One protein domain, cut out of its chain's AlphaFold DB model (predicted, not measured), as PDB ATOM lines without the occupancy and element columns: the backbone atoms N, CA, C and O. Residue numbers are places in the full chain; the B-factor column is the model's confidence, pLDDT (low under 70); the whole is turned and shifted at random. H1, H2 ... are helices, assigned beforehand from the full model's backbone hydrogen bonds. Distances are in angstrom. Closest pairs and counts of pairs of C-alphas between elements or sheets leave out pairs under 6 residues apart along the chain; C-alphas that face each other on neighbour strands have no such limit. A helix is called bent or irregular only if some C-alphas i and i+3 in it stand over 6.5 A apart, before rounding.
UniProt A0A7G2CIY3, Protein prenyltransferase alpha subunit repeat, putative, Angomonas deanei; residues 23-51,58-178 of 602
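This is residues 23 to 51 and 58 to 178 of the 602 residues of the protein "Protein prenyltransferase alpha subunit repeat, putative" of Angomonas deanei (UniProt A0A7G2CIY3). A cluster of helices is gathered round one helix, H5, which runs through the middle with H1, H2, H3a, H6 and H8 packed on it. The bent helix H3 leads from its arm H3a on H5 to its arm H3b, which forms a hairpin with H4; H7 packs on that hairpin, and H9 crosses H1 on another side of the cluster. The printed part has 150 residues, 98 of them in ten named helices, H1 to H10 along the chain, with no named strand: all helix. It is compact, with a radius of gyration of the C-alphas of 15.3 A, and spans 52 by 39 by 31 A.

H1, residues 23 to 31, touches residues 110 to 114 of the hub H5, residues 101 to 115; the closest C-alphas, Leu 30 and Phe 111, are 5.3 A apart, and the lines are only just about perpendicular at 70.2 degrees. H1 also touches H9, residues 157 to 167, at a steep tilt of 65 degrees, closest at C-alphas 29 and 163, 6.0 A. H2, residues 33 to 37, touches H5, closest at C-alphas 36 and 108, 6.9 A. H3, residues 63 to 88, was assigned as one helix by its hydrogen bonds but is bent, with C-alphas 74 and 77 7.3 A apart; its arms H3a, residues 63 to 74, and H3b, residues 77 to 88, stand at a steep tilt of 42 degrees. H3a touches H5 at a steep tilt of 44 degrees, opposite ways, closest at C-alphas 69 and 112, 5.9 A. H3b and H4, residues 90 to 97, are a hairpin, closest at C-alphas 86 and 93, 5.4 A; H4 is irregular, with C-alphas 91 and 94 7.4 A apart. H5 and H6, residues 120 to 130, are a hairpin at a shallow tilt of 34.5 degrees, only just short of steep, closest at C-alphas 109 and 122, 6.0 A. H7, residues 133 to 137, touches H3b, closest at C-alphas 83 and 135, 6.6 A, and H4, closest at C-alphas 90 and 134, 6.8 A. H8, residues 141 to 144, touches H5, closest at C-alphas 103 and 144, 5.4 A. H10, residues 171 to 174, touches no helix. Every O i to N i+4 pair is within hydrogen-bond range in H2, H3a, H3b, H5, H6, H7 and H9; the figures are 3 of 5 in H1 and 2 of 4 in H4, and H8 and H10 are too short for such a pair.

H1 begins at C-alpha 23, (-16.367, 42.230, -35.740). H5 begins at C-alpha 101, (-0.981, 41.000, -12.825), and is 21.3 A long; H3a, H3b, H6 and H9 measure 15.9, 16.9, 15.5 and 15.6 A. H10 ends at C-alpha 174, (-0.949, 54.646, -24.676).

The C-alphas farthest apart, of Lys 58 and His 178, are 55.5 A apart. Residues 52 to 57 are not printed; C-alphas 51 and 58 are 10.4 A apart across the cut. The link from H8 to H9 is long, with 12 residues. Residues 51 and 151 have pLDDT under 70.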
ATOM      1  N   ALA A  23     -15.892  42.196 -37.121       91.81
ATOM      2  CA  ALA A  23     -16.367  42.230 -35.740       91.81
ATOM      3  C   ALA A  23     -16.560  40.820 -35.153       91.81
ATOM      4  O   ALA A  23     -16.186  40.577 -34.004       91.81
ATOM      5  N   GLU A  24     -17.112  39.882 -35.931       93.75
ATOM      6  CA  GLU A  24     -17.294  38.492 -35.498       93.75
ATOM      7  C   GLU A  24     -15.957  37.793 -35.306       93.75
ATOM      8  O   GLU A  24     -15.776  37.115 -34.296       93.75
ATOM      9  N   ILE A  25     -15.009  37.993 -36.226       93.31
ATOM     10  CA  ILE A  25     -13.660  37.423 -36.125       93.31
ATOM     11  C   ILE A  25     -12.983  37.911 -34.841       93.31
ATOM     12  O   ILE A  25     -12.514  37.098 -34.045       93.31
ATOM     13  N   GLN A  26     -13.007  39.224 -34.592       95.44
ATOM     14  CA  GLN A  26     -12.400  39.825 -33.406       95.44
ATOM     15  C   GLN A  26     -12.994  39.269 -32.103       95.44
ATOM     16  O   GLN A  26     -12.263  38.894 -31.183       95.44
ATOM     17  N   LEU A  27     -14.323  39.193 -32.017       95.12
ATOM     18  CA  LEU A  27     -15.014  38.676 -30.837       95.12
ATOM     19  C   LEU A  27     -14.830  37.159 -30.670       95.12
ATOM     20  O   LEU A  27     -14.793  36.653 -29.544       95.12
ATOM     21  N   HIS A  28     -14.711  36.421 -31.774       95.44
ATOM     22  CA  HIS A  28     -14.509  34.975 -31.773       95.44
ATOM     23  C   HIS A  28     -13.178  34.576 -31.122       95.44
ATOM     24  O   HIS A  28     -13.113  33.519 -30.493       95.44
ATOM     25  N   LEU A  29     -12.156  35.438 -31.151       96.06
ATOM     26  CA  LEU A  29     -10.888  35.219 -30.439       96.06
ATOM     27  C   LEU A  29     -11.081  34.930 -28.939       96.06
ATOM     28  O   LEU A  29     -10.354  34.128 -28.357       96.06
ATOM     29  N   LEU A  30     -12.103  35.519 -28.315       96.62
ATOM     30  CA  LEU A  30     -12.408  35.313 -26.895       96.62
ATOM     31  C   LEU A  30     -13.139  33.992 -26.599       96.62
ATOM     32  O   LEU A  30     -13.452  33.708 -25.443       96.62
ATOM     33  N   THR A  31     -13.434  33.176 -27.617       94.19
ATOM     34  CA  THR A  31     -13.998  31.827 -27.425       94.19
ATOM     35  C   THR A  31     -12.926  30.784 -27.110       94.19
ATOM     36  O   THR A  31     -13.231  29.765 -26.490       94.19
ATOM     37  N   TYR A  32     -11.660  31.063 -27.440       94.56
ATOM     38  CA  TYR A  32     -10.517  30.195 -27.157       94.56
ATOM     39  C   TYR A  32     -10.078  30.318 -25.691       94.56
ATOM     40  O   TYR A  32      -9.009  30.841 -25.381       94.56
ATOM     41  N   VAL A  33     -10.916  29.847 -24.762       94.12
ATOM     42  CA  VAL A  33     -10.697  29.979 -23.307       94.12
ATOM     43  C   VAL A  33      -9.402  29.332 -22.809       94.12
ATOM     44  O   VAL A  33      -8.895  29.702 -21.750       94.12
ATOM     45  N   ASP A  34      -8.825  28.408 -23.578       92.19
ATOM     46  CA  ASP A  34      -7.526  27.807 -23.277       92.19
ATOM     47  C   ASP A  34      -6.383  28.818 -23.355       92.19
ATOM     48  O   ASP A  34      -5.443  28.719 -22.570       92.19
ATOM     49  N   VAL A  35      -6.507  29.848 -24.203       94.00
ATOM     50  CA  VAL A  35      -5.578  30.986 -24.235       94.00
ATOM     51  C   VAL A  35      -5.553  31.678 -22.876       94.00
ATOM     52  O   VAL A  35      -4.486  31.901 -22.313       94.00
ATOM     53  N   MET A  36      -6.729  31.980 -22.314       94.88
ATOM     54  CA  MET A  36      -6.820  32.592 -20.988       94.88
ATOM     55  C   MET A  36      -6.343  31.632 -19.889       94.88
ATOM     56  O   MET A  36      -5.723  32.066 -18.922       94.88
ATOM     57  N   GLY A  37      -6.571  30.326 -20.057       92.19
ATOM     58  CA  GLY A  37      -6.095  29.284 -19.144       92.19
ATOM     59  C   GLY A  37      -4.586  29.327 -18.891       92.19
ATOM     60  O   GLY A  37      -4.166  29.105 -17.760       92.19
ATOM     61  N   LEU A  38      -3.784  29.704 -19.893       92.62
ATOM     62  CA  LEU A  38      -2.328  29.863 -19.757       92.62
ATOM     63  C   LEU A  38      -1.913  30.937 -18.745       92.62
ATOM     64  O   LEU A  38      -0.817  30.878 -18.199       92.62
ATOM     65  N   TYR A  39      -2.780  31.918 -18.508       92.81
ATOM     66  CA  TYR A  39      -2.540  33.044 -17.608       92.81
ATOM     67  C   TYR A  39      -3.180  32.863 -16.228       92.81
ATOM     68  O   TYR A  39      -2.939  33.659 -15.317       92.81
ATOM     69  N   LEU A  40      -4.004  31.831 -16.073       90.56
ATOM     70  CA  LEU A  40      -4.721  31.509 -14.844       90.56
ATOM     71  C   LEU A  40      -4.033  30.388 -14.055       90.56
ATOM     72  O   LEU A  40      -4.663  29.782 -13.193       90.56
ATOM     73  N   ASP A  41      -2.753  30.114 -14.325       82.81
ATOM     74  CA  ASP A  41      -2.000  29.105 -13.581       82.81
ATOM     75  C   ASP A  41      -2.008  29.416 -12.073       82.81
ATOM     76  O   ASP A  41      -1.803  30.559 -11.645       82.81
ATOM     77  N   GLY A  42      -2.322  28.399 -11.268       84.12
ATOM     78  CA  GLY A  42      -2.515  28.519  -9.820       84.12
ATOM     79  C   GLY A  42      -3.801  29.227  -9.361       84.12
ATOM     80  O   GLY A  42      -3.950  29.467  -8.163       84.12
ATOM     81  N   VAL A  43      -4.732  29.570 -10.258       91.75
ATOM     82  CA  VAL A  43      -6.031  30.168  -9.899       91.75
ATOM     83  C   VAL A  43      -7.117  29.099  -9.908       91.75
ATOM     84  O   VAL A  43      -7.581  28.686 -10.969       91.75
ATOM     85  N   GLU A  44      -7.583  28.696  -8.728       94.12
ATOM     86  CA  GLU A  44      -8.755  27.824  -8.609       94.12
ATOM     87  C   GLU A  44     -10.049  28.621  -8.878       94.12
ATOM     88  O   GLU A  44     -10.309  29.615  -8.184       94.12
ATOM     89  N   PRO A  45     -10.875  28.237  -9.875       94.25
ATOM     90  CA  PRO A  45     -12.142  28.909 -10.142       94.25
ATOM     91  C   PRO A  45     -13.093  28.810  -8.943       94.25
ATOM     92  O   PRO A  45     -13.398  27.721  -8.459       94.25
ATOM     93  N   ALA A  46     -13.596  29.951  -8.471       94.06
ATOM     94  CA  ALA A  46     -14.552  29.974  -7.373       94.06
ATOM     95  C   ALA A  46     -15.962  29.597  -7.872       94.06
ATOM     96  O   ALA A  46     -16.432  30.165  -8.869       94.06
ATOM     97  N   PRO A  47     -16.675  28.693  -7.174       88.94
ATOM     98  CA  PRO A  47     -18.015  28.284  -7.571       88.94
ATOM     99  C   PRO A  47     -19.002  29.451  -7.471       88.94
ATOM    100  O   PRO A  47     -18.750  30.472  -6.820       88.94
ATOM    101  N   GLU A  48     -20.158  29.301  -8.110       83.75
ATOM    102  CA  GLU A  48     -21.246  30.250  -7.920       83.75
ATOM    103  C   GLU A  48     -21.729  30.227  -6.456       83.75
ATOM    104  O   GLU A  48     -21.902  29.147  -5.881       83.75
ATOM    105  N   PRO A  49     -21.904  31.393  -5.804       79.94
ATOM    106  CA  PRO A  49     -22.335  31.431  -4.415       79.94
ATOM    107  C   PRO A  49     -23.723  30.801  -4.256       79.94
ATOM    108  O   PRO A  49     -24.691  31.227  -4.882       79.94
ATOM    109  N   ASN A  50     -23.827  29.813  -3.365       71.88
ATOM    110  CA  ASN A  50     -25.109  29.220  -2.995       71.88
ATOM    111  C   ASN A  50     -25.970  30.257  -2.263       71.88
ATOM    112  O   ASN A  50     -25.699  30.611  -1.113       71.88
ATOM    113  N   VAL A  51     -27.045  30.711  -2.906       69.31
ATOM    114  CA  VAL A  51     -28.066  31.544  -2.260       69.31
ATOM    115  C   VAL A  51     -29.016  30.621  -1.493       69.31
ATOM    116  O   VAL A  51     -30.034  30.166  -2.010       69.31
ATOM    117  N   LYS A  58     -31.301  26.525 -10.703       73.69
ATOM    118  CA  LYS A  58     -29.897  26.182 -10.930       73.69
ATOM    119  C   LYS A  58     -29.670  26.116 -12.431       73.69
ATOM    120  O   LYS A  58     -30.305  25.311 -13.107       73.69
ATOM    121  N   LEU A  59     -28.803  26.982 -12.932       80.31
ATOM    122  CA  LEU A  59     -28.361  26.942 -14.316       80.31
ATOM    123  C   LEU A  59     -27.193  25.959 -14.421       80.31
ATOM    124  O   LEU A  59     -26.272  25.996 -13.609       80.31
ATOM    125  N   GLU A  60     -27.248  25.068 -15.404       85.31
ATOM    126  CA  GLU A  60     -26.117  24.211 -15.759       85.31
ATOM    127  C   GLU A  60     -25.226  24.987 -16.727       85.31
ATOM    128  O   GLU A  60     -25.554  25.156 -17.904       85.31
ATOM    129  N   PHE A  61     -24.124  25.529 -16.213       89.06
ATOM    130  CA  PHE A  61     -23.161  26.258 -17.028       89.06
ATOM    131  C   PHE A  61     -22.205  25.309 -17.744       89.06
ATOM    132  O   PHE A  61     -21.971  24.174 -17.332       89.06
ATOM    133  N   THR A  62     -21.646  25.784 -18.855       92.75
ATOM    134  CA  THR A  62     -20.609  25.051 -19.576       92.75
ATOM    135  C   THR A  62     -19.283  25.142 -18.823       92.75
ATOM    136  O   THR A  62     -19.002  26.135 -18.152       92.75
ATOM    137  N   GLU A  63     -18.416  24.144 -18.989       92.25
ATOM    138  CA  GLU A  63     -17.081  24.150 -18.378       92.25
ATOM    139  C   GLU A  63     -16.259  25.419 -18.720       92.25
ATOM    140  O   GLU A  63     -15.687  26.017 -17.804       92.25
ATOM    141  N   PRO A  64     -16.241  25.928 -19.975       93.19
ATOM    142  CA  PRO A  64     -15.623  27.218 -20.294       93.19
ATOM    143  C   PRO A  64     -16.184  28.401 -19.498       93.19
ATOM    144  O   PRO A  64     -15.420  29.271 -19.072       93.19
ATOM    145  N   PHE A  65     -17.505  28.446 -19.298       94.19
ATOM    146  CA  PHE A  65     -18.152  29.504 -18.529       94.19
ATOM    147  C   PHE A  65     -17.712  29.442 -17.067       94.19
ATOM    148  O   PHE A  65     -17.232  30.443 -16.535       94.19
ATOM    149  N   ASP A  66     -17.804  28.269 -16.437       92.75
ATOM    150  CA  ASP A  66     -17.429  28.088 -15.033       92.75
ATOM    151  C   ASP A  66     -15.948  28.373 -14.789       92.75
ATOM    152  O   ASP A  66     -15.605  29.040 -13.810       92.75
ATOM    153  N   LYS A  67     -15.072  27.963 -15.712       94.00
ATOM    154  CA  LYS A  67     -13.642  28.281 -15.662       94.00
ATOM    155  C   LYS A  67     -13.416  29.794 -15.652       94.00
ATOM    156  O   LYS A  67     -12.808  30.318 -14.725       94.00
ATOM    157  N   ILE A  68     -13.936  30.519 -16.643       97.19
ATOM    158  CA  ILE A  68     -13.686  31.963 -16.788       97.19
ATOM    159  C   ILE A  68     -14.380  32.779 -15.690       97.19
ATOM    160  O   ILE A  68     -13.750  33.609 -15.030       97.19
ATOM    161  N   ILE A  69     -15.675  32.556 -15.476       96.31
ATOM    162  CA  ILE A  69     -16.472  33.315 -14.507       96.31
ATOM    163  C   ILE A  69     -16.053  32.958 -13.079       96.31
ATOM    164  O   ILE A  69     -15.964  33.843 -12.225       96.31
ATOM    165  N   GLY A  70     -15.732  31.692 -12.812       96.12
ATOM    166  CA  GLY A  70     -15.193  31.266 -11.527       96.12
ATOM    167  C   GLY A  70     -13.824  31.879 -11.237       96.12
ATOM    168  O   GLY A  70     -13.607  32.378 -10.130       96.12
ATOM    169  N   SER A  71     -12.922  31.951 -12.222       97.62
ATOM    170  CA  SER A  71     -11.651  32.671 -12.066       97.62
ATOM    171  C   SER A  71     -11.855  34.171 -11.836       97.62
ATOM    172  O   SER A  71     -11.171  34.753 -10.994       97.62
ATOM    173  N   TYR A  72     -12.828  34.808 -12.502       97.81
ATOM    174  CA  TYR A  72     -13.196  36.197 -12.198       97.81
ATOM    175  C   TYR A  72     -13.634  36.352 -10.738       97.81
ATOM    176  O   TYR A  72     -13.131  37.235 -10.044       97.81
ATOM    177  N   ARG A  73     -14.521  35.480 -10.238       96.31
ATOM    178  CA  ARG A  73     -14.975  35.513  -8.837       96.31
ATOM    179  C   ARG A  73     -13.806  35.358  -7.859       96.31
ATOM    180  O   ARG A  73     -13.736  36.118  -6.891       96.31
ATOM    181  N   ALA A  74     -12.889  34.429  -8.130       96.56
ATOM    182  CA  ALA A  74     -11.708  34.189  -7.303       96.56
ATOM    183  C   ALA A  74     -10.777  35.413  -7.252       96.56
ATOM    184  O   ALA A  74     -10.299  35.798  -6.184       96.56
ATOM    185  N   LEU A  75     -10.556  36.065  -8.397       96.25
ATOM    186  CA  LEU A  75      -9.580  37.148  -8.526       96.25
ATOM    187  C   LEU A  75     -10.141  38.542  -8.242       96.25
ATOM    188  O   LEU A  75      -9.373  39.441  -7.915       96.25
ATOM    189  N   ARG A  76     -11.458  38.750  -8.311       95.81
ATOM    190  CA  ARG A  76     -12.049  40.094  -8.231       95.81
ATOM    191  C   ARG A  76     -11.681  40.847  -6.960       95.81
ATOM    192  O   ARG A  76     -11.240  41.989  -7.039       95.81
ATOM    193  N   LYS A  77     -11.884  40.247  -5.784       94.38
ATOM    194  CA  LYS A  77     -11.616  40.934  -4.509       94.38
ATOM    195  C   LYS A  77     -10.122  41.279  -4.358       94.38
ATOM    196  O   LYS A  77      -9.850  42.444  -4.065       94.38
ATOM    197  N   PRO A  78      -9.173  40.352  -4.608       93.25
ATOM    198  CA  PRO A  78      -7.753  40.690  -4.694       93.25
ATOM    199  C   PRO A  78      -7.456  41.823  -5.687       93.25
ATOM    200  O   PRO A  78      -6.827  42.808  -5.310       93.25
ATOM    201  N   SER A  79      -7.969  41.748  -6.920       93.12
ATOM    202  CA  SER A  79      -7.741  42.770  -7.952       93.12
ATOM    203  C   SER A  79      -8.239  44.151  -7.520       93.12
ATOM    204  O   SER A  79      -7.519  45.137  -7.652       93.12
ATOM    205  N   GLN A  80      -9.432  44.236  -6.926       91.88
ATOM    206  CA  GLN A  80      -9.973  45.499  -6.413       91.88
ATOM    207  C   GLN A  80      -9.129  46.079  -5.272       91.88
ATOM    208  O   GLN A  80      -8.943  47.292  -5.198       91.88
ATOM    209  N   GLN A  81      -8.602  45.231  -4.385       90.06
ATOM    210  CA  GLN A  81      -7.718  45.673  -3.305       90.06
ATOM    211  C   GLN A  81      -6.401  46.234  -3.850       90.06
ATOM    212  O   GLN A  81      -5.952  47.275  -3.373       90.06
ATOM    213  N   LEU A  82      -5.821  45.588  -4.866       89.00
ATOM    214  CA  LEU A  82      -4.603  46.060  -5.529       89.00
ATOM    215  C   LEU A  82      -4.837  47.404  -6.234       89.00
ATOM    216  O   LEU A  82      -4.086  48.350  -6.003       89.00
ATOM    217  N   LEU A  83      -5.915  47.525  -7.017       87.62
ATOM    218  CA  LEU A  83      -6.284  48.774  -7.694       87.62
ATOM    219  C   LEU A  83      -6.507  49.923  -6.695       87.62
ATOM    220  O   LEU A  83      -5.994  51.028  -6.878       87.62
ATOM    221  N   ALA A  84      -7.210  49.659  -5.590       87.62
ATOM    222  CA  ALA A  84      -7.440  50.650  -4.543       87.62
ATOM    223  C   ALA A  84      -6.148  51.056  -3.808       87.62
ATOM    224  O   ALA A  84      -5.983  52.227  -3.463       87.62
ATOM    225  N   ALA A  85      -5.232  50.113  -3.558       85.50
ATOM    226  CA  ALA A  85      -3.949  50.392  -2.913       85.50
ATOM    227  C   ALA A  85      -3.064  51.290  -3.786       85.50
ATOM    228  O   ALA A  85      -2.501  52.270  -3.299       85.50
ATOM    229  N   VAL A  86      -3.005  51.002  -5.085       84.00
ATOM    230  CA  VAL A  86      -2.191  51.762  -6.036       84.00
ATOM    231  C   VAL A  86      -2.753  53.158  -6.294       84.00
ATOM    232  O   VAL A  86      -1.984  54.110  -6.382       84.00
ATOM    233  N   THR A  87      -4.078  53.314  -6.284       81.62
ATOM    234  CA  THR A  87      -4.723  54.639  -6.358       81.62
ATOM    235  C   THR A  87      -4.325  55.540  -5.180       81.62
ATOM    236  O   THR A  87      -4.241  56.755  -5.327       81.62
ATOM    237  N   LYS A  88      -4.049  54.961  -4.002       82.25
ATOM    238  CA  LYS A  88      -3.587  55.707  -2.818       82.25
ATOM    239  C   LYS A  88      -2.079  55.949  -2.807       82.25
ATOM    240  O   LYS A  88      -1.632  56.928  -2.220       82.25
ATOM    241  N   ASN A  89      -1.295  55.038  -3.386       81.38
ATOM    242  CA  ASN A  89       0.158  55.134  -3.422       81.38
ATOM    243  C   ASN A  89       0.739  54.528  -4.711       81.38
ATOM    244  O   ASN A  89       1.123  53.351  -4.750       81.38
ATOM    245  N   ALA A  90       0.882  55.372  -5.734       78.44
ATOM    246  CA  ALA A  90       1.403  54.991  -7.047       78.44
ATOM    247  C   ALA A  90       2.824  54.392  -6.999       78.44
ATOM    248  O   ALA A  90       3.164  53.557  -7.832       78.44
ATOM    249  N   SER A  91       3.641  54.725  -5.989       82.12
ATOM    250  CA  SER A  91       5.013  54.192  -5.868       82.12
ATOM    251  C   SER A  91       5.077  52.671  -5.655       82.12
ATOM    252  O   SER A  91       6.090  52.044  -5.953       82.12
ATOM    253  N   SER A  92       3.985  52.062  -5.182       85.06
ATOM    254  CA  SER A  92       3.879  50.612  -4.968       85.06
ATOM    255  C   SER A  92       3.375  49.834  -6.193       85.06
ATOM    256  O   SER A  92       3.328  48.602  -6.167       85.06
ATOM    257  N   ALA A  93       3.015  50.530  -7.278       83.62
ATOM    258  CA  ALA A  93       2.333  49.941  -8.428       83.62
ATOM    259  C   ALA A  93       3.137  48.841  -9.127       83.62
ATOM    260  O   ALA A  93       2.583  47.790  -9.432       83.62
ATOM    261  N   ALA A  94       4.446  49.035  -9.317       84.19
ATOM    262  CA  ALA A  94       5.305  48.044  -9.966       84.19
ATOM    263  C   ALA A  94       5.288  46.690  -9.240       84.19
ATOM    264  O   ALA A  94       5.255  45.644  -9.881       84.19
ATOM    265  N   THR A  95       5.262  46.718  -7.906       87.19
ATOM    266  CA  THR A  95       5.225  45.515  -7.069       87.19
ATOM    267  C   THR A  95       3.840  44.871  -7.054       87.19
ATOM    268  O   THR A  95       3.733  43.650  -7.042       87.19
ATOM    269  N   LEU A  96       2.778  45.684  -7.033       87.38
ATOM    270  CA  LEU A  96       1.403  45.211  -6.846       87.38
ATOM    271  C   LEU A  96       0.694  44.825  -8.154       87.38
ATOM    272  O   LEU A  96      -0.153  43.935  -8.146       87.38
ATOM    273  N   LEU A  97       1.011  45.495  -9.262       88.31
ATOM    274  CA  LEU A  97       0.344  45.341 -10.562       88.31
ATOM    275  C   LEU A  97       1.275  44.841 -11.676       88.31
ATOM    276  O   LEU A  97       0.781  44.382 -12.710       88.31
ATOM    277  N   GLY A  98       2.594  44.917 -11.474       83.94
ATOM    278  CA  GLY A  98       3.598  44.450 -12.429       83.94
ATOM    279  C   GLY A  98       3.642  42.926 -12.585       83.94
ATOM    280  O   GLY A  98       2.843  42.186 -12.012       83.94
ATOM    281  N   GLY A  99       4.562  42.438 -13.424       84.75
ATOM    282  CA  GLY A  99       4.690  40.999 -13.706       84.75
ATOM    283  C   GLY A  99       3.460  40.401 -14.407       84.75
ATOM    284  O   GLY A  99       3.178  39.211 -14.275       84.75
ATOM    285  N   GLY A 100       2.694  41.246 -15.104       90.12
ATOM    286  CA  GLY A 100       1.484  40.869 -15.827       90.12
ATOM    287  C   GLY A 100       0.221  40.755 -14.969       90.12
ATOM    288  O   GLY A 100      -0.798  40.316 -15.486       90.12
ATOM    289  N   VAL A 101       0.220  41.124 -13.682       92.56
ATOM    290  CA  VAL A 101      -0.981  41.000 -12.825       92.56
ATOM    291  C   VAL A 101      -2.158  41.819 -13.369       92.56
ATOM    292  O   VAL A 101      -3.227  41.252 -13.607       92.56
ATOM    293  N   ALA A 102      -1.967  43.117 -13.626       94.75
ATOM    294  CA  ALA A 102      -3.034  43.964 -14.165       94.75
ATOM    295  C   ALA A 102      -3.438  43.564 -15.593       94.75
ATOM    296  O   ALA A 102      -4.628  43.501 -15.894       94.75
ATOM    297  N   ALA A 103      -2.476  43.217 -16.453       96.50
ATOM    298  CA  ALA A 103      -2.756  42.775 -17.821       96.50
ATOM    299  C   ALA A 103      -3.571  41.473 -17.870       96.50
ATOM    300  O   ALA A 103      -4.527  41.371 -18.636       96.50
ATOM    301  N   ARG A 104      -3.261  40.497 -17.005       95.88
ATOM    302  CA  ARG A 104      -4.051  39.261 -16.878       95.88
ATOM    303  C   ARG A 104      -5.464  39.540 -16.389       95.88
ATOM    304  O   ARG A 104      -6.410  38.973 -16.928       95.88
ATOM    305  N   TRP A 105      -5.618  40.418 -15.398       97.31
ATOM    306  CA  TRP A 105      -6.935  40.842 -14.926       97.31
ATOM    307  C   TRP A 105      -7.745  41.505 -16.045       97.31
ATOM    308  O   TRP A 105      -8.894  41.142 -16.278       97.31
ATOM    309  N   PHE A 106      -7.133  42.428 -16.785       98.00
ATOM    310  CA  PHE A 106      -7.802  43.148 -17.862       98.00
ATOM    311  C   PHE A 106      -8.205  42.231 -19.027       98.00
ATOM    312  O   PHE A 106      -9.318  42.354 -19.548       98.00
ATOM    313  N   LEU A 107      -7.358  41.254 -19.373       98.00
ATOM    314  CA  LEU A 107      -7.669  40.227 -20.368       98.00
ATOM    315  C   LEU A 107      -8.777  39.276 -19.886       98.00
ATOM    316  O   LEU A 107      -9.705  38.990 -20.641       98.00
ATOM    317  N   LEU A 108      -8.747  38.847 -18.617       98.31
ATOM    318  CA  LEU A 108      -9.800  38.012 -18.025       98.31
ATOM    319  C   LEU A 108     -11.173  38.676 -18.125       98.31
ATOM    320  O   LEU A 108     -12.160  38.002 -18.409       98.31
ATOM    321  N   LEU A 109     -11.245  39.994 -17.919       98.44
ATOM    322  CA  LEU A 109     -12.491  40.745 -18.060       98.44
ATOM    323  C   LEU A 109     -13.032  40.690 -19.495       98.44
ATOM    324  O   LEU A 109     -14.240  40.563 -19.663       98.44
ATOM    325  N   ALA A 110     -12.175  40.724 -20.522       98.25
ATOM    326  CA  ALA A 110     -12.612  40.552 -21.910       98.25
ATOM    327  C   ALA A 110     -13.230  39.160 -22.129       98.25
ATOM    328  O   ALA A 110     -14.372  39.051 -22.578       98.25
ATOM    329  N   PHE A 111     -12.529  38.097 -21.716       98.44
ATOM    330  CA  PHE A 111     -13.056  36.728 -21.781       98.44
ATOM    331  C   PHE A 111     -14.361  36.572 -20.987       98.44
ATOM    332  O   PHE A 111     -15.309  35.966 -21.480       98.44
ATOM    333  N   GLY A 112     -14.455  37.158 -19.792       97.56
ATOM    334  CA  GLY A 112     -15.667  37.137 -18.970       97.56
ATOM    335  C   GLY A 112     -16.857  37.818 -19.645       97.56
ATOM    336  O   GLY A 112     -17.954  37.260 -19.675       97.56
ATOM    337  N   LEU A 113     -16.641  38.974 -20.275       97.44
ATOM    338  CA  LEU A 113     -17.677  39.686 -21.031       97.44
ATOM    339  C   LEU A 113     -18.120  38.935 -22.292       97.44
ATOM    340  O   LEU A 113     -19.271  39.079 -22.715       97.44
ATOM    341  N   ARG A 114     -17.260  38.089 -22.871       95.94
ATOM    342  CA  ARG A 114     -17.663  37.164 -23.940       95.94
ATOM    343  C   ARG A 114     -18.592  36.059 -23.435       95.94
ATOM    344  O   ARG A 114     -19.467  35.639 -24.193       95.94
ATOM    345  N   GLN A 115     -18.403  35.594 -22.199       94.94
ATOM    346  CA  GLN A 115     -19.268  34.590 -21.571       94.94
ATOM    347  C   GLN A 115     -20.611  35.186 -21.129       94.94
ATOM    348  O   GLN A 115     -21.652  34.557 -21.290       94.94
ATOM    349  N   CYS A 116     -20.603  36.410 -20.590       95.25
ATOM    350  CA  CYS A 116     -21.812  37.113 -20.171       95.25
ATOM    351  C   CYS A 116     -21.693  38.618 -20.438       95.25
ATOM    352  O   CYS A 116     -21.274  39.401 -19.584       95.25
ATOM    353  N   THR A 117     -22.116  39.045 -21.627       96.38
ATOM    354  CA  THR A 117     -22.031  40.452 -22.049       96.38
ATOM    355  C   THR A 117     -22.912  41.371 -21.202       96.38
ATOM    356  O   THR A 117     -22.635  42.556 -21.089       96.38
ATOM    357  N   SER A 118     -23.934  40.850 -20.521       97.06
ATOM    358  CA  SER A 118     -24.769  41.633 -19.598       97.06
ATOM    359  C   SER A 118     -24.177  41.775 -18.188       97.06
ATOM    360  O   SER A 118     -24.802  42.393 -17.323       97.06
ATOM    361  N   HIS A 119     -22.984  41.229 -17.914       97.25
ATOM    362  CA  HIS A 119     -22.383  41.230 -16.579       97.25
ATOM    363  C   HIS A 119     -21.879  42.629 -16.175       97.25
ATOM    364  O   HIS A 119     -20.691  42.948 -16.262       97.25
ATOM    365  N   TYR A 120     -22.779  43.473 -15.663       97.50
ATOM    366  CA  TYR A 120     -22.515  44.887 -15.353       97.50
ATOM    367  C   TYR A 120     -21.280  45.117 -14.467       97.50
ATOM    368  O   TYR A 120     -20.568  46.109 -14.628       97.50
ATOM    369  N   THR A 121     -21.000  44.205 -13.530       97.25
ATOM    370  CA  THR A 121     -19.850  44.345 -12.632       97.25
ATOM    371  C   THR A 121     -18.521  44.202 -13.371       97.25
ATOM    372  O   THR A 121     -17.596  44.938 -13.057       97.25
ATOM    373  N   MET A 122     -18.434  43.333 -14.385       97.88
ATOM    374  CA  MET A 122     -17.217  43.177 -15.187       97.88
ATOM    375  C   MET A 122     -16.995  44.396 -16.072       97.88
ATOM    376  O   MET A 122     -15.870  44.865 -16.168       97.88
ATOM    377  N   TRP A 123     -18.060  44.959 -16.653       98.38
ATOM    378  CA  TRP A 123     -17.970  46.228 -17.382       98.38
ATOM    379  C   TRP A 123     -17.450  47.359 -16.501       98.38
ATOM    380  O   TRP A 123     -16.577  48.118 -16.913       98.38
ATOM    381  N   ARG A 124     -17.949  47.457 -15.263       97.88
ATOM    382  CA  ARG A 124     -17.439  48.429 -14.292       97.88
ATOM    383  C   ARG A 124     -15.969  48.180 -13.969       97.88
ATOM    384  O   ARG A 124     -15.177  49.103 -14.094       97.88
ATOM    385  N   ASP A 125     -15.609  46.952 -13.603       98.00
ATOM    386  CA  ASP A 125     -14.232  46.604 -13.246       98.00
ATOM    387  C   ASP A 125     -13.273  46.821 -14.442       98.00
ATOM    388  O   ASP A 125     -12.135  47.240 -14.255       98.00
ATOM    389  N   ARG A 126     -13.738  46.615 -15.685       98.06
ATOM    390  CA  ARG A 126     -12.978  46.894 -16.918       98.06
ATOM    391  C   ARG A 126     -12.766  48.388 -17.119       98.06
ATOM    392  O   ARG A 126     -11.653  48.817 -17.402       98.06
ATOM    393  N   ARG A 127     -13.817  49.187 -16.929       97.88
ATOM    394  CA  ARG A 127     -13.746  50.650 -17.016       97.88
ATOM    395  C   ARG A 127     -12.821  51.252 -15.961       97.88
ATOM    396  O   ARG A 127     -12.100  52.192 -16.267       97.88
ATOM    397  N   GLU A 128     -12.830  50.709 -14.745       96.25
ATOM    398  CA  GLU A 128     -11.933  51.134 -13.662       96.25
ATOM    399  C   GLU A 128     -10.457  50.958 -14.039       96.25
ATOM    400  O   GLU A 128      -9.646  51.802 -13.674       96.25
ATOM    401  N   VAL A 129     -10.109  49.914 -14.801       97.06
ATOM    402  CA  VAL A 129      -8.746  49.751 -15.331       97.06
ATOM    403  C   VAL A 129      -8.437  50.821 -16.378       97.06
ATOM    404  O   VAL A 129      -7.397  51.457 -16.279       97.06
ATOM    405  N   VAL A 130      -9.332  51.050 -17.348       98.06
ATOM    406  CA  VAL A 130      -9.095  52.002 -18.453       98.06
ATOM    407  C   VAL A 130      -8.974  53.447 -17.965       98.06
ATOM    408  O   VAL A 130      -8.119  54.183 -18.440       98.06
ATOM    409  N   LEU A 131      -9.804  53.861 -17.007       96.88
ATOM    410  CA  LEU A 131      -9.820  55.241 -16.508       96.88
ATOM    411  C   LEU A 131      -8.795  55.513 -15.396       96.88
ATOM    412  O   LEU A 131      -8.699  56.642 -14.920       96.88
ATOM    413  N   ASN A 132      -8.047  54.503 -14.949       93.81
ATOM    414  CA  ASN A 132      -7.000  54.661 -13.946       93.81
ATOM    415  C   ASN A 132      -5.631  54.553 -14.619       93.81
ATOM    416  O   ASN A 132      -5.203  53.457 -14.970       93.81
ATOM    417  N   GLU A 133      -4.926  55.680 -14.755       92.62
ATOM    418  CA  GLU A 133      -3.616  55.752 -15.419       92.62
ATOM    419  C   GLU A 133      -2.638  54.712 -14.876       92.62
ATOM    420  O   GLU A 133      -1.996  53.983 -15.626       92.62
ATOM    421  N   THR A 134      -2.547  54.564 -13.555       92.19
ATOM    422  CA  THR A 134      -1.594  53.605 -13.001       92.19
ATOM    423  C   THR A 134      -1.986  52.170 -13.344       92.19
ATOM    424  O   THR A 134      -1.131  51.391 -13.754       92.19
ATOM    425  N   ALA A 135      -3.264  51.807 -13.233       94.38
ATOM    426  CA  ALA A 135      -3.733  50.469 -13.581       94.38
ATOM    427  C   ALA A 135      -3.550  50.156 -15.071       94.38
ATOM    428  O   ALA A 135      -3.013  49.099 -15.414       94.38
ATOM    429  N   LEU A 136      -3.951  51.084 -15.942       96.12
ATOM    430  CA  LEU A 136      -3.838  50.960 -17.390       96.12
ATOM    431  C   LEU A 136      -2.378  50.784 -17.823       96.12
ATOM    432  O   LEU A 136      -2.079  49.940 -18.666       96.12
ATOM    433  N   GLY A 137      -1.454  51.506 -17.184       95.50
ATOM    434  CA  GLY A 137      -0.022  51.434 -17.475       95.50
ATOM    435  C   GLY A 137       0.593  50.062 -17.186       95.50
ATOM    436  O   GLY A 137       1.627  49.726 -17.768       95.50
ATOM    437  N   TYR A 138      -0.054  49.249 -16.342       96.62
ATOM    438  CA  TYR A 138       0.326  47.857 -16.086       96.62
ATOM    439  C   TYR A 138      -0.540  46.825 -16.834       96.62
ATOM    440  O   TYR A 138      -0.276  45.621 -16.767       96.62
ATOM    441  N   ALA A 139      -1.563  47.273 -17.563       97.12
ATOM    442  CA  ALA A 139      -2.515  46.436 -18.283       97.12
ATOM    443  C   ALA A 139      -2.197  46.328 -19.786       97.12
ATOM    444  O   ALA A 139      -3.099  46.367 -20.617       97.12
ATOM    445  N   THR A 140      -0.915  46.189 -20.142       97.81
ATOM    446  CA  THR A 140      -0.449  46.175 -21.540       97.81
ATOM    447  C   THR A 140       0.055  44.806 -21.993       97.81
ATOM    448  O   THR A 140       0.408  43.944 -21.182       97.81
ATOM    449  N   VAL A 141       0.173  44.619 -23.313       97.19
ATOM    450  CA  VAL A 141       0.798  43.423 -23.915       97.19
ATOM    451  C   VAL A 141       2.224  43.212 -23.396       97.19
ATOM    452  O   VAL A 141       2.626  42.083 -23.114       97.19
ATOM    453  N   GLY A 142       2.999  44.292 -23.255       95.62
ATOM    454  CA  GLY A 142       4.380  44.230 -22.769       95.62
ATOM    455  C   GLY A 142       4.476  43.717 -21.332       95.62
ATOM    456  O   GLY A 142       5.342  42.900 -21.029       95.62
ATOM    457  N   GLU A 143       3.555  44.134 -20.461       95.44
ATOM    458  CA  GLU A 143       3.479  43.627 -19.088       95.44
ATOM    459  C   GLU A 143       2.999  42.181 -19.030       95.44
ATOM    460  O   GLU A 143       3.550  41.392 -18.264       95.44
ATOM    461  N   LEU A 144       2.023  41.801 -19.865       95.19
ATOM    462  CA  LEU A 144       1.560  40.417 -19.936       95.19
ATOM    463  C   LEU A 144       2.696  39.460 -20.323       95.19
ATOM    464  O   LEU A 144       2.807  38.383 -19.747       95.19
ATOM    465  N   LYS A 145       3.577  39.864 -21.247       93.12
ATOM    466  CA  LYS A 145       4.731  39.061 -21.690       93.12
ATOM    467  C   LYS A 145       5.786  38.819 -20.608       93.12
ATOM    468  O   LYS A 145       6.618  37.936 -20.778       93.12
ATOM    469  N   LYS A 146       5.762  39.569 -19.501       92.25
ATOM    470  CA  LYS A 146       6.621  39.297 -18.334       92.25
ATOM    471  C   LYS A 146       6.125  38.107 -17.514       92.25
ATOM    472  O   LYS A 146       6.856  37.615 -16.658       92.25
ATOM    473  N   HIS A 147       4.887  37.669 -17.737       88.31
ATOM    474  CA  HIS A 147       4.344  36.475 -17.117       88.31
ATOM    475  C   HIS A 147       4.908  35.221 -17.790       88.31
ATOM    476  O   HIS A 147       4.910  35.109 -19.017       88.31
ATOM    477  N   ASN A 148       5.347  34.259 -16.983       85.06
ATOM    478  CA  ASN A 148       5.844  32.988 -17.492       85.06
ATOM    479  C   ASN A 148       4.673  32.114 -17.941       85.06
ATOM    480  O   ASN A 148       3.822  31.753 -17.136       85.06
ATOM    481  N   ILE A 149       4.662  31.759 -19.221       86.06
ATOM    482  CA  ILE A 149       3.700  30.821 -19.799       86.06
ATOM    483  C   ILE A 149       4.292  29.401 -19.706       86.06
ATOM    484  O   ILE A 149       5.505  29.248 -19.888       86.06
ATOM    485  N   PRO A 150       3.488  28.352 -19.451       81.94
ATOM    486  CA  PRO A 150       3.973  26.973 -19.469       81.94
ATOM    487  C   PRO A 150       4.653  26.598 -20.800       81.94
ATOM    488  O   PRO A 150       4.106  26.841 -21.870       81.94
ATOM    489  N   LEU A 151       5.828  25.956 -20.735       69.12
ATOM    490  CA  LEU A 151       6.662  25.601 -21.903       69.12
ATOM    491  C   LEU A 151       5.977  24.666 -22.917       69.12
ATOM    492  O   LEU A 151       6.302  24.694 -24.102       69.12
ATOM    493  N   HIS A 152       5.051  23.827 -22.457       76.44
ATOM    494  CA  HIS A 152       4.359  22.835 -23.276       76.44
ATOM    495  C   HIS A 152       2.852  23.084 -23.223       76.44
ATOM    496  O   HIS A 152       2.139  22.457 -22.443       76.44
ATOM    497  N   HIS A 153       2.371  24.017 -24.046       85.69
ATOM    498  CA  HIS A 153       0.945  24.268 -24.239       85.69
ATOM    499  C   HIS A 153       0.485  23.891 -25.650       85.69
ATOM    500  O   HIS A 153       1.259  23.898 -26.603       85.69
ATOM    501  N   THR A 154      -0.806  23.600 -25.790       86.81
ATOM    502  CA  THR A 154      -1.438  23.215 -27.063       86.81
ATOM    503  C   THR A 154      -1.949  24.409 -27.876       86.81
ATOM    504  O   THR A 154      -2.301  24.250 -29.041       86.81
ATOM    505  N   VAL A 155      -1.980  25.608 -27.285       90.12
ATOM    506  CA  VAL A 155      -2.457  26.832 -27.945       90.12
ATOM    507  C   VAL A 155      -1.495  27.262 -29.067       90.12
ATOM    508  O   VAL A 155      -0.300  27.403 -28.808       90.12
ATOM    509  N   PRO A 156      -1.969  27.522 -30.298       92.25
ATOM    510  CA  PRO A 156      -1.129  28.043 -31.376       92.25
ATOM    511  C   PRO A 156      -0.533  29.427 -31.064       92.25
ATOM    512  O   PRO A 156      -1.227  30.324 -30.584       92.25
ATOM    513  N   ALA A 157       0.749  29.632 -31.382       88.81
ATOM    514  CA  ALA A 157       1.463  30.878 -31.073       88.81
ATOM    515  C   ALA A 157       0.879  32.115 -31.784       88.81
ATOM    516  O   ALA A 157       0.873  33.207 -31.218       88.81
ATOM    517  N   ASN A 158       0.364  31.945 -33.004       92.31
ATOM    518  CA  ASN A 158      -0.310  33.004 -33.756       92.31
ATOM    519  C   ASN A 158      -1.614  33.440 -33.074       92.31
ATOM    520  O   ASN A 158      -1.812  34.632 -32.876       92.31
ATOM    521  N   LEU A 159      -2.449  32.485 -32.649       93.56
ATOM    522  CA  LEU A 159      -3.696  32.765 -31.934       93.56
ATOM    523  C   LEU A 159      -3.428  33.478 -30.602       93.56
ATOM    524  O   LEU A 159      -4.101  34.449 -30.264       93.56
ATOM    525  N   LEU A 160      -2.417  33.020 -29.860       92.88
ATOM    526  CA  LEU A 160      -1.992  33.654 -28.615       92.88
ATOM    527  C   LEU A 160      -1.584  35.118 -28.842       92.88
ATOM    528  O   LEU A 160      -2.042  36.003 -28.122       92.88
ATOM    529  N   ALA A 161      -0.746  35.379 -29.850       93.44
ATOM    530  CA  ALA A 161      -0.318  36.733 -30.192       93.44
ATOM    531  C   ALA A 161      -1.492  37.616 -30.645       93.44
ATOM    532  O   ALA A 161      -1.565  38.780 -30.257       93.44
ATOM    533  N   GLU A 162      -2.426  37.063 -31.419       95.50
ATOM    534  CA  GLU A 162      -3.606  37.774 -31.910       95.50
ATOM    535  C   GLU A 162      -4.531  38.196 -30.758       95.50
ATOM    536  O   GLU A 162      -4.874  39.371 -30.646       95.50
ATOM    537  N   VAL A 163      -4.845  37.284 -29.827       96.62
ATOM    538  CA  VAL A 163      -5.634  37.605 -28.623       96.62
ATOM    539  C   VAL A 163      -4.973  38.718 -27.809       96.62
ATOM    540  O   VAL A 163      -5.654  39.655 -27.397       96.62
ATOM    541  N   GLN A 164      -3.657  38.635 -27.589       95.25
ATOM    542  CA  GLN A 164      -2.920  39.651 -26.834       95.25
ATOM    543  C   GLN A 164      -3.013  41.028 -27.496       95.25
ATOM    544  O   GLN A 164      -3.336  41.998 -26.823       95.25
ATOM    545  N   LEU A 165      -2.730  41.114 -28.799       95.88
ATOM    546  CA  LEU A 165      -2.663  42.385 -29.527       95.88
ATOM    547  C   LEU A 165      -4.034  43.043 -29.713       95.88
ATOM    548  O   LEU A 165      -4.115  44.266 -29.781       95.88
ATOM    549  N   VAL A 166      -5.099  42.246 -29.808       96.69
ATOM    550  CA  VAL A 166      -6.467  42.754 -29.969       96.69
ATOM    551  C   VAL A 166      -7.058  43.207 -28.635       96.69
ATOM    552  O   VAL A 166      -7.741  44.226 -28.588       96.69
ATOM    553  N   TRP A 167      -6.830  42.457 -27.552       97.88
ATOM    554  CA  TRP A 167      -7.546  42.651 -26.282       97.88
ATOM    555  C   TRP A 167      -6.718  43.304 -25.173       97.88
ATOM    556  O   TRP A 167      -7.239  43.501 -24.071       97.88
ATOM    557  N   LEU A 168      -5.468  43.680 -25.458       98.19
ATOM    558  CA  LEU A 168      -4.641  44.534 -24.607       98.19
ATOM    559  C   LEU A 168      -3.947  45.628 -25.436       98.19
ATOM    560  O   LEU A 168      -3.479  45.351 -26.540       98.19
ATOM    561  N   PRO A 169      -3.805  46.848 -24.895       98.25
ATOM    562  CA  PRO A 169      -3.051  47.903 -25.555       98.25
ATOM    563  C   PRO A 169      -1.541  47.645 -25.487       98.25
ATOM    564  O   PRO A 169      -1.021  47.020 -24.552       98.25
ATOM    565  N   SER A 170      -0.807  48.168 -26.466       97.88
ATOM    566  CA  SER A 170       0.647  48.315 -26.381       97.88
ATOM    567  C   SER A 170       1.028  49.583 -25.605       97.88
ATOM    568  O   SER A 170       0.196  50.465 -25.392       97.88
ATOM    569  N   ARG A 171       2.294  49.701 -25.179       96.75
ATOM    570  CA  ARG A 171       2.786  50.929 -24.530       96.75
ATOM    571  C   ARG A 171       2.668  52.119 -25.481       96.75
ATOM    572  O   ARG A 171       2.199  53.176 -25.090       96.75
ATOM    573  N   GLU A 172       3.042  51.909 -26.735       96.56
ATOM    574  CA  GLU A 172       3.056  52.920 -27.792       96.56
ATOM    575  C   GLU A 172       1.652  53.450 -28.087       96.56
ATOM    576  O   GLU A 172       1.485  54.639 -28.332       96.56
ATOM    577  N   GLN A 173       0.629  52.591 -28.010       97.38
ATOM    578  CA  GLN A 173      -0.768  53.001 -28.169       97.38
ATOM    579  C   GLN A 173      -1.272  53.884 -27.023       97.38
ATOM    580  O   GLN A 173      -2.288  54.545 -27.201       97.38
ATOM    581  N   LEU A 174      -0.588  53.887 -25.874       98.12
ATOM    582  CA  LEU A 174      -0.949  54.646 -24.676       98.12
ATOM    583  C   LEU A 174      -0.005  55.818 -24.385       98.12
ATOM    584  O   LEU A 174      -0.280  56.590 -23.472       98.12
ATOM    585  N   SER A 175       1.115  55.932 -25.095       97.50
ATOM    586  CA  SER A 175       2.088  57.005 -24.890       97.50
ATOM    587  C   SER A 175       1.741  58.231 -25.736       97.50
ATOM    588  O   SER A 175       1.309  58.123 -26.885       97.50
ATOM    589  N   VAL A 176       2.011  59.409 -25.181       97.06
ATOM    590  CA  VAL A 176       1.973  60.703 -25.874       97.06
ATOM    591  C   VAL A 176       3.351  61.345 -25.745       97.06
ATOM    592  O   VAL A 176       3.899  61.403 -24.649       97.06
ATOM    593  N   VAL A 177       3.927  61.819 -26.850       95.50
ATOM    594  CA  VAL A 177       5.247  62.482 -26.866       95.50
ATOM    595  C   VAL A 177       5.097  63.920 -27.341       95.50
ATOM    596  O   VAL A 177       4.888  64.165 -28.529       95.50
ATOM    597  N   HIS A 178       5.188  64.876 -26.425       93.81
ATOM    598  CA  HIS A 178       5.016  66.293 -26.738       93.81
ATOM    599  C   HIS A 178       6.218  66.863 -27.524       93.81
ATOM    600  O   HIS A 178       7.313  66.296 -27.476       93.81
TER     601      HIS A 178